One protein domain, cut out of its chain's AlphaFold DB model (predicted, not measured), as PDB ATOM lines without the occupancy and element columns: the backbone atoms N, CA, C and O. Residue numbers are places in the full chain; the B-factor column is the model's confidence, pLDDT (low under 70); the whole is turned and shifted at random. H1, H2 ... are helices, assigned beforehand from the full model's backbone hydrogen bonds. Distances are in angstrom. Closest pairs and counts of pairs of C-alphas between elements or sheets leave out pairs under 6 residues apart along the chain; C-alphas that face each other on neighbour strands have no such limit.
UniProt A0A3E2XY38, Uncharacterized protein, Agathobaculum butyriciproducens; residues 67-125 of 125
ATOM      1  N   PRO A  67     121.989  92.535 154.155       93.94
ATOM      2  CA  PRO A  67     122.834  93.696 154.455       93.94
ATOM      3  C   PRO A  67     123.285  94.508 153.231       93.94
ATOM      4  O   PRO A  67     123.212  95.733 153.245       93.94
ATOM      5  N   GLU A  68     123.685  93.853 152.137       94.44
ATOM      6  CA  GLU A  68     124.142  94.553 150.924       94.44
ATOM      7  C   GLU A  68     123.026  95.331 150.212       94.44
ATOM      8  O   GLU A  68     123.266  96.405 149.661       94.44
ATOM      9  N   ARG A  69     121.787  94.824 150.238       94.06
ATOM     10  CA  ARG A  69     120.634  95.551 149.681       94.06
ATOM     11  C   ARG A  69     120.213  96.690 150.607       94.06
ATOM     12  O   ARG A  69     119.901  97.771 150.117       94.06
ATOM     13  N   MET A  70     120.302  96.490 151.924       94.62
ATOM     14  CA  MET A  70     120.025  97.547 152.899       94.62
ATOM     15  C   MET A  70     121.030  98.700 152.832       94.62
ATOM     16  O   MET A  70     120.628  99.851 152.961       94.62
ATOM     17  N   LYS A  71     122.311  98.443 152.533       94.81
ATOM     18  CA  LYS A  71     123.284  99.523 152.270       94.81
ATOM     19  C   LYS A  71     122.819 100.451 151.145       94.81
ATOM     20  O   LYS A  71     122.900 101.664 151.289       94.81
ATOM     21  N   LYS A  72     122.283  99.894 150.051       94.75
ATOM     22  CA  LYS A  72     121.732 100.696 148.944       94.75
ATOM     23  C   LYS A  72     120.525 101.523 149.384       94.75
ATOM     24  O   LYS A  72     120.419 102.677 148.990       94.75
ATOM     25  N   PHE A  73     119.653 100.950 150.216       92.50
ATOM     26  CA  PHE A  73     118.538 101.685 150.814       92.50
ATOM     27  C   PHE A  73     119.027 102.880 151.645       92.50
ATOM     28  O   PHE A  73     118.524 103.980 151.458       92.50
ATOM     29  N   PHE A  74     120.033 102.698 152.506       93.31
ATOM     30  CA  PHE A  74     120.559 103.792 153.330       93.31
ATOM     31  C   PHE A  74     121.268 104.879 152.517       93.31
ATOM     32  O   PHE A  74     121.110 106.052 152.838       93.31
ATOM     33  N   ILE A  75     121.985 104.517 151.447       96.38
ATOM     34  CA  ILE A  75     122.558 105.501 150.512       96.38
ATOM     35  C   ILE A  75     121.436 106.329 149.878       96.38
ATOM     36  O   ILE A  75     121.472 107.553 149.944       96.38
ATOM     37  N   ALA A  76     120.396 105.677 149.350       95.69
ATOM     38  CA  ALA A  76     119.255 106.381 148.768       95.69
ATOM     39  C   ALA A  76     118.509 107.244 149.803       95.69
ATOM     40  O   ALA A  76     118.040 108.332 149.478       95.69
ATOM     41  N   LEU A  77     118.387 106.781 151.052       94.44
ATOM     42  CA  LEU A  77     117.790 107.554 152.143       94.44
ATOM     43  C   LEU A  77     118.596 108.828 152.426       94.44
ATOM     44  O   LEU A  77     118.000 109.895 152.553       94.44
ATOM     45  N   GLN A  78     119.925 108.726 152.473       95.75
ATOM     46  CA  GLN A  78     120.808 109.874 152.666       95.75
ATOM     47  C   GLN A  78     120.721 110.858 151.493       95.75
ATOM     48  O   GLN A  78     120.511 112.042 151.726       95.75
ATOM     49  N   GLU A  79     120.794 110.382 150.248       97.44
ATOM     50  CA  GLU A  79     120.666 111.238 149.057       97.44
ATOM     51  C   GLU A  79     119.320 111.978 149.028       97.44
ATOM     52  O   GLU A  79     119.262 113.167 148.716       97.44
ATOM     53  N   ASN A  80     118.229 111.298 149.397       96.44
ATOM     54  CA  ASN A  80     116.917 111.933 149.519       96.44
ATOM     55  C   ASN A  80     116.889 112.989 150.632       96.44
ATOM     56  O   ASN A  80     116.254 114.024 150.457       96.44
ATOM     57  N   ASN A  81     117.553 112.745 151.762       95.06
ATOM     58  CA  ASN A  81     117.643 113.723 152.841       95.06
ATOM     59  C   ASN A  81     118.454 114.956 152.419       95.06
ATOM     60  O   ASN A  81     118.016 116.082 152.638       95.06
ATOM     61  N   ASP A  82     119.596 114.752 151.761       97.56
ATOM     62  CA  ASP A  82     120.446 115.834 151.260       97.56
ATOM     63  C   ASP A  82     119.698 116.703 150.235       97.56
ATOM     64  O   ASP A  82     119.805 117.931 150.258       97.56
ATOM     65  N   GLU A  83     118.889 116.081 149.371       96.44
ATOM     66  CA  GLU A  83     117.989 116.768 148.440       96.44
ATOM     67  C   GLU A  83     116.970 117.655 149.172       96.44
ATOM     68  O   GLU A  83     116.789 118.815 148.802       96.44
ATOM     69  N   ILE A  84     116.329 117.135 150.224       95.81
ATOM     70  CA  ILE A  84     115.355 117.887 151.029       95.81
ATOM     71  C   ILE A  84     116.028 119.065 151.721       95.81
ATOM     72  O   ILE A  84     115.585 120.197 151.548       95.81
ATOM     73  N   THR A  85     117.148 118.831 152.407       95.56
ATOM     74  CA  THR A  85     117.922 119.895 153.059       95.56
ATOM     75  C   THR A  85     118.400 120.952 152.065       95.56
ATOM     76  O   THR A  85     118.521 122.128 152.417       95.56
ATOM     77  N   ARG A  86     118.692 120.572 150.815       97.88
ATOM     78  CA  ARG A  86     119.012 121.540 149.765       97.88
ATOM     79  C   ARG A  86     117.787 122.376 149.389       97.88
ATOM     80  O   ARG A  86     117.897 123.597 149.375       97.88
ATOM     81  N   MET A  87     116.634 121.749 149.141       96.69
ATOM     82  CA  MET A  87     115.395 122.464 148.804       96.69
ATOM     83  C   MET A  87     114.937 123.408 149.924       96.69
ATOM     84  O   MET A  87     114.543 124.531 149.622       96.69
ATOM     85  N   GLU A  88     115.065 123.003 151.192       93.81
ATOM     86  CA  GLU A  88     114.773 123.856 152.356       93.81
ATOM     87  C   GLU A  88     115.619 125.138 152.359       93.81
ATOM     88  O   GLU A  88     115.143 126.203 152.742       93.81
ATOM     89  N   LYS A  89     116.885 125.045 151.931       95.69
ATOM     90  CA  LYS A  89     117.812 126.186 151.874       95.69
ATOM     91  C   LYS A  89     117.613 127.064 150.642       95.69
ATOM     92  O   LYS A  89     117.854 128.265 150.718       95.69
ATOM     93  N   GLU A  90     117.283 126.460 149.503       96.50
ATOM     94  CA  GLU A  90     117.156 127.156 148.216       96.50
ATOM     95  C   GLU A  90     115.789 127.829 148.038       96.50
ATOM     96  O   GLU A  90     115.713 128.857 147.363       96.50
ATOM     97  N   VAL A  91     114.729 127.257 148.618       94.75
ATOM     98  CA  VAL A  91     113.346 127.736 148.488       94.75
ATOM     99  C   VAL A  91     112.753 127.988 149.876       94.75
ATOM    100  O   VAL A  91     112.849 129.107 150.371       94.75
ATOM    101  N   ASP A  92     112.172 126.962 150.499       88.12
ATOM    102  CA  ASP A  92     111.629 126.967 151.858       88.12
ATOM    103  C   ASP A  92     111.235 125.533 152.284       88.12
ATOM    104  O   ASP A  92     111.319 124.576 151.503       88.12
ATOM    105  N   THR A  93     110.833 125.383 153.551       84.69
ATOM    106  CA  THR A  93     110.425 124.103 154.148       84.69
ATOM    107  C   THR A  93     109.121 123.559 153.562       84.69
ATOM    108  O   THR A  93     109.046 122.362 153.282       84.69
ATOM    109  N   ASP A  94     108.125 124.413 153.322       87.06
ATOM    110  CA  ASP A  94     106.809 123.990 152.825       87.06
ATOM    111  C   ASP A  94     106.926 123.374 151.425       87.06
ATOM    112  O   ASP A  94     106.408 122.287 151.154       87.06
ATOM    113  N   TYR A  95     107.691 124.017 150.543       89.94
ATOM    114  CA  TYR A  95     108.013 123.511 149.216       89.94
ATOM    115  C   TYR A  95     108.766 122.180 149.282       89.94
ATOM    116  O   TYR A  95     108.427 121.235 148.559       89.94
ATOM    117  N   ALA A  96     109.792 122.087 150.133       90.50
ATOM    118  CA  ALA A  96     110.592 120.874 150.259       90.50
ATOM    119  C   ALA A  96     109.740 119.685 150.729       90.50
ATOM    120  O   ALA A  96     109.847 118.582 150.177       90.50
ATOM    121  N   TYR A  97     108.855 119.910 151.701       89.88
ATOM    122  CA  TYR A  97     107.997 118.863 152.251       89.88
ATOM    123  C   TYR A  97     106.877 118.486 151.289       89.88
ATOM    124  O   TYR A  97     106.608 117.294 151.129       89.88
ATOM    125  N   GLU A  98     106.325 119.436 150.532       90.06
ATOM    126  CA  GLU A  98     105.329 119.108 149.512       90.06
ATOM    127  C   GLU A  98     105.930 118.257 148.390       90.06
ATOM    128  O   GLU A  98     105.331 117.276 147.936       90.06
ATOM    129  N   LYS A  99     107.172 118.544 147.986       93.38
ATOM    130  CA  LYS A  99     107.910 117.682 147.051       93.38
ATOM    131  C   LYS A  99     108.133 116.279 147.610       93.38
ATOM    132  O   LYS A  99     107.996 115.307 146.858       93.38
ATOM    133  N   LEU A 100     108.464 116.162 148.894       92.50
ATOM    134  CA  LEU A 100     108.628 114.869 149.555       92.50
ATOM    135  C   LEU A 100     107.318 114.085 149.585       92.50
ATOM    136  O   LEU A 100     107.307 112.917 149.191       92.50
ATOM    137  N   ARG A 101     106.222 114.733 149.990       92.56
ATOM    138  CA  ARG A 101     104.877 114.155 150.062       92.56
ATOM    139  C   ARG A 101     104.445 113.616 148.700       92.56
ATOM    140  O   ARG A 101     104.152 112.430 148.584       92.56
ATOM    141  N   LEU A 102     104.542 114.429 147.644       92.00
ATOM    142  CA  LEU A 102     104.223 114.021 146.267       92.00
ATOM    143  C   LEU A 102     105.083 112.847 145.775       92.00
ATOM    144  O   LEU A 102     104.611 111.980 145.032       92.00
ATOM    145  N   LYS A 103     106.367 112.812 146.153       94.81
ATOM    146  CA  LYS A 103     107.252 111.684 145.831       94.81
ATOM    147  C   LYS A 103     106.813 110.423 146.573       94.81
ATOM    148  O   LYS A 103     106.766 109.360 145.954       94.81
ATOM    149  N   ALA A 104     106.478 110.539 147.855       92.31
ATOM    150  CA  ALA A 104     105.989 109.432 148.663       92.31
ATOM    151  C   ALA A 104     104.666 108.876 148.110       92.31
ATOM    152  O   ALA A 104     104.589 107.671 147.890       92.31
ATOM    153  N   GLU A 105     103.694 109.729 147.766       94.44
ATOM    154  CA  GLU A 105     102.426 109.311 147.142       94.44
ATOM    155  C   GLU A 105     102.649 108.534 145.849       94.44
ATOM    156  O   GLU A 105     102.041 107.492 145.613       94.44
ATOM    157  N   ARG A 106     103.560 109.016 144.998       96.19
ATOM    158  CA  ARG A 106     103.875 108.347 143.732       96.19
ATOM    159  C   ARG A 106     104.465 106.955 143.946       96.19
ATOM    160  O   ARG A 106     104.199 106.060 143.151       96.19
ATOM    161  N   VAL A 107     105.299 106.790 144.972       94.12
ATOM    162  CA  VAL A 107     105.960 105.513 145.281       94.12
ATOM    163  C   VAL A 107     104.985 104.529 145.925       94.12
ATOM    164  O   VAL A 107     105.023 103.346 145.596       94.12
ATOM    165  N   THR A 108     104.123 104.996 146.827       91.50
ATOM    166  CA  THR A 108     103.177 104.136 147.556       91.50
ATOM    167  C   THR A 108     101.893 103.869 146.772       91.50
ATOM    168  O   THR A 108     101.218 102.876 147.033       91.50
ATOM    169  N   GLY A 109     101.535 104.749 145.834       94.06
ATOM    170  CA  GLY A 109     100.223 104.762 145.183       94.06
ATOM    171  C   GLY A 109      99.084 105.188 146.117       94.06
ATOM    172  O   GLY A 109      97.918 105.059 145.752       94.06
ATOM    173  N   MET A 110      99.405 105.671 147.319       92.44
ATOM    174  CA  MET A 110      98.439 106.102 148.328       92.44
ATOM    175  C   MET A 110      98.389 107.624 148.377       92.44
ATOM    176  O   MET A 110      99.424 108.274 148.247       92.44
ATOM    177  N   LYS A 111      97.200 108.184 148.624       88.69
ATOM    178  CA  LYS A 111      97.074 109.599 148.972       88.69
ATOM    179  C   LYS A 111      97.663 109.819 150.369       88.69
ATOM    180  O   LYS A 111      97.335 109.063 151.284       88.69
ATOM    181  N   ILE A 112      98.533 110.811 150.519       82.56
ATOM    182  CA  ILE A 112      99.190 111.165 151.781       82.56
ATOM    183  C   ILE A 112      98.794 112.596 152.121       82.56
ATOM    184  O   ILE A 112      99.079 113.509 151.354       82.56
ATOM    185  N   GLU A 113      98.162 112.784 153.270       78.38
ATOM    186  CA  GLU A 113      97.733 114.088 153.784       78.38
ATOM    187  C   GLU A 113      98.634 114.487 154.958       78.38
ATOM    188  O   GLU A 113      99.218 113.620 155.624       78.38
ATOM    189  N   TYR A 114      98.803 115.789 155.191       72.19
ATOM    190  CA  TYR A 114      99.566 116.241 156.353       72.19
ATOM    191  C   TYR A 114      98.771 115.970 157.631       72.19
ATOM    192  O   TYR A 114      97.561 116.167 157.686       72.19
ATOM    193  N   LEU A 115      99.477 115.583 158.696       62.41
ATOM    194  CA  LEU A 115      98.885 115.273 160.005       62.41
ATOM    195  C   LEU A 115      97.978 116.395 160.553       62.41
ATOM    196  O   LEU A 115      97.013 116.093 161.242       62.41
ATOM    197  N   TYR A 116      98.252 117.657 160.204       54.22
ATOM    198  CA  TYR A 116      97.523 118.835 160.689       54.22
ATOM    199  C   TYR A 116      96.494 119.409 159.699       54.22
ATOM    200  O   TYR A 116      95.788 120.356 160.041       54.22
ATOM    201  N   GLU A 117      96.362 118.859 158.485       50.69
ATOM    202  CA  GLU A 117      95.355 119.339 157.518       50.69
ATOM    203  C   GLU A 117      93.916 119.119 158.017       50.69
ATOM    204  O   GLU A 117      93.030 119.903 157.682       50.69
ATOM    205  N   HIS A 118      93.688 118.109 158.864       44.28
ATOM    206  CA  HIS A 118      92.396 117.871 159.510       44.28
ATOM    207  C   HIS A 118      92.136 118.797 160.707       44.28
ATOM    208  O   HIS A 118      91.027 119.306 160.847       44.28
ATOM    209  N   GLU A 119      93.151 119.084 161.527       40.41
ATOM    210  CA  GLU A 119      93.005 119.957 162.704       40.41
ATOM    211  C   GLU A 119      92.721 121.416 162.295       40.41
ATOM    212  O   GLU A 119      91.871 122.079 162.885       40.41
ATOM    213  N   ALA A 120      93.327 121.895 161.201       42.97
ATOM    214  CA  ALA A 120      93.076 123.237 160.665       42.97
ATOM    215  C   ALA A 120      91.683 123.415 160.018       42.97
ATOM    216  O   ALA A 120      91.233 124.549 159.832       42.97
ATOM    217  N   GLN A 121      91.008 122.318 159.646       42.44
ATOM    218  CA  GLN A 121      89.643 122.335 159.100       42.44
ATOM    219  C   GLN A 121      88.577 122.328 160.202       42.44
ATOM    220  O   GLN A 121      87.521 122.932 160.017       42.44
ATOM    221  N   GLU A 122      88.847 121.693 161.346       45.19
ATOM    222  CA  GLU A 122      87.922 121.657 162.487       45.19
ATOM    223  C   GLU A 122      87.838 123.003 163.228       45.19
ATOM    224  O   GLU A 122      86.775 123.349 163.733       45.19
ATOM    225  N   GLU A 123      88.899 123.818 163.227       43.28
ATOM    226  CA  GLU A 123      88.873 125.172 163.815       43.28
ATOM    227  C   GLU A 123      88.120 126.219 162.963       43.28
ATOM    228  O   GLU A 123      87.922 127.352 163.409       43.28
ATOM    229  N   GLN A 124      87.693 125.870 161.743       41.34
ATOM    230  CA  GLN A 124      86.978 126.771 160.825       41.34
ATOM    231  C   GLN A 124      85.465 126.494 160.717       41.34
ATOM    232  O   GLN A 124      84.810 127.100 159.860       41.34
ATOM    233  N   VAL A 125      84.898 125.619 161.563       41.38
ATOM    234  CA  VAL A 125      83.456 125.277 161.585       41.38
ATOM    235  C   VAL A 125      82.777 125.725 162.875       41.38
ATOM    236  O   VAL A 125      83.282 125.401 163.969       41.38
TER     237      VAL A 125
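AT A GLANCE: This is residues 67 to 125 of the 125 residues of an uncharacterized protein of Agathobaculum butyriciproducens (UniProt A0A3E2XY38). What shape does the backbone make from its first printed residue on? It is a helical hairpin opened as a narrow V, in which the long helix H1 is followed by the shorter H2 folding back beside its later part, and a thin tail with the four-residue helix H3 leads away on the side of H2 away from H1. Residues 67 to 79 of H1 stick out at one end of the whole, and residues 115 to 125 of the tail at the other. What is it made of? The printed part has 59 residues with three named helices, in the order H1, H2, H3, and no named strand, and its class is all helix. How large is its outline? It is loose and elongated, with a radius of gyration of the C-alphas of 15.0 A and spans of 52 by 28 by 16 A.

IN THESE COORDINATES: Where does the first helix run? H1 holds residues 67 to 90, from C-alpha 67 at (122.834, 93.696, 154.455) to C-alpha 90 at (117.156, 127.156, 148.216), a length of 34.5 A. Which helices follow? H2 holds residues 93 to 108 and is 22.2 A long, beginning with C-alpha 93 at (110.425, 124.103, 154.148). H3 holds residues 119 to 122 and is 5.4 A long, ending with C-alpha 122 at (87.922, 121.657, 162.487).

HOW THE PARTS SIT: How do H1 and H2 stand to each other? They form a helical hairpin and touch, the closest C-alphas being those of Met 87 and Ala 96, 5.3 A apart. H1 touches H2 with residues 84 to 88 alone, and H2 touches H1 with residues 93 to 100 alone. They run opposite ways at a shallow tilt of 34 degrees, only just short of steep. What does H3 touch? H3 touches no helix and is apart from both H1 and H2. What do the backbone N and O atoms show? In H2 every O i to N i+4 pair is within hydrogen-bond range, and in H1 19 of 20 are. H3 is too short for such a pair, and its one O i to N i+3 pair is within range.

THE WHOLE: How far does the whole reach? The two C-alphas farthest apart, those of Glu 68 and Val 125, are 52.1 A apart. Without the stretches that stand free, the body has 35 residues and spans 28 by 17 by 9 A. Is the printed part continuous, and are its links long? It has no cut; the link from H1 to H2, of 2 residues, is tight, and the link from H2 to H3, of 10 residues, is short. Where is the model's confidence low? The mean pLDDT of the printed part is 84.0, and residues 115 to 125 are under 70, with a mean of 43 in H3.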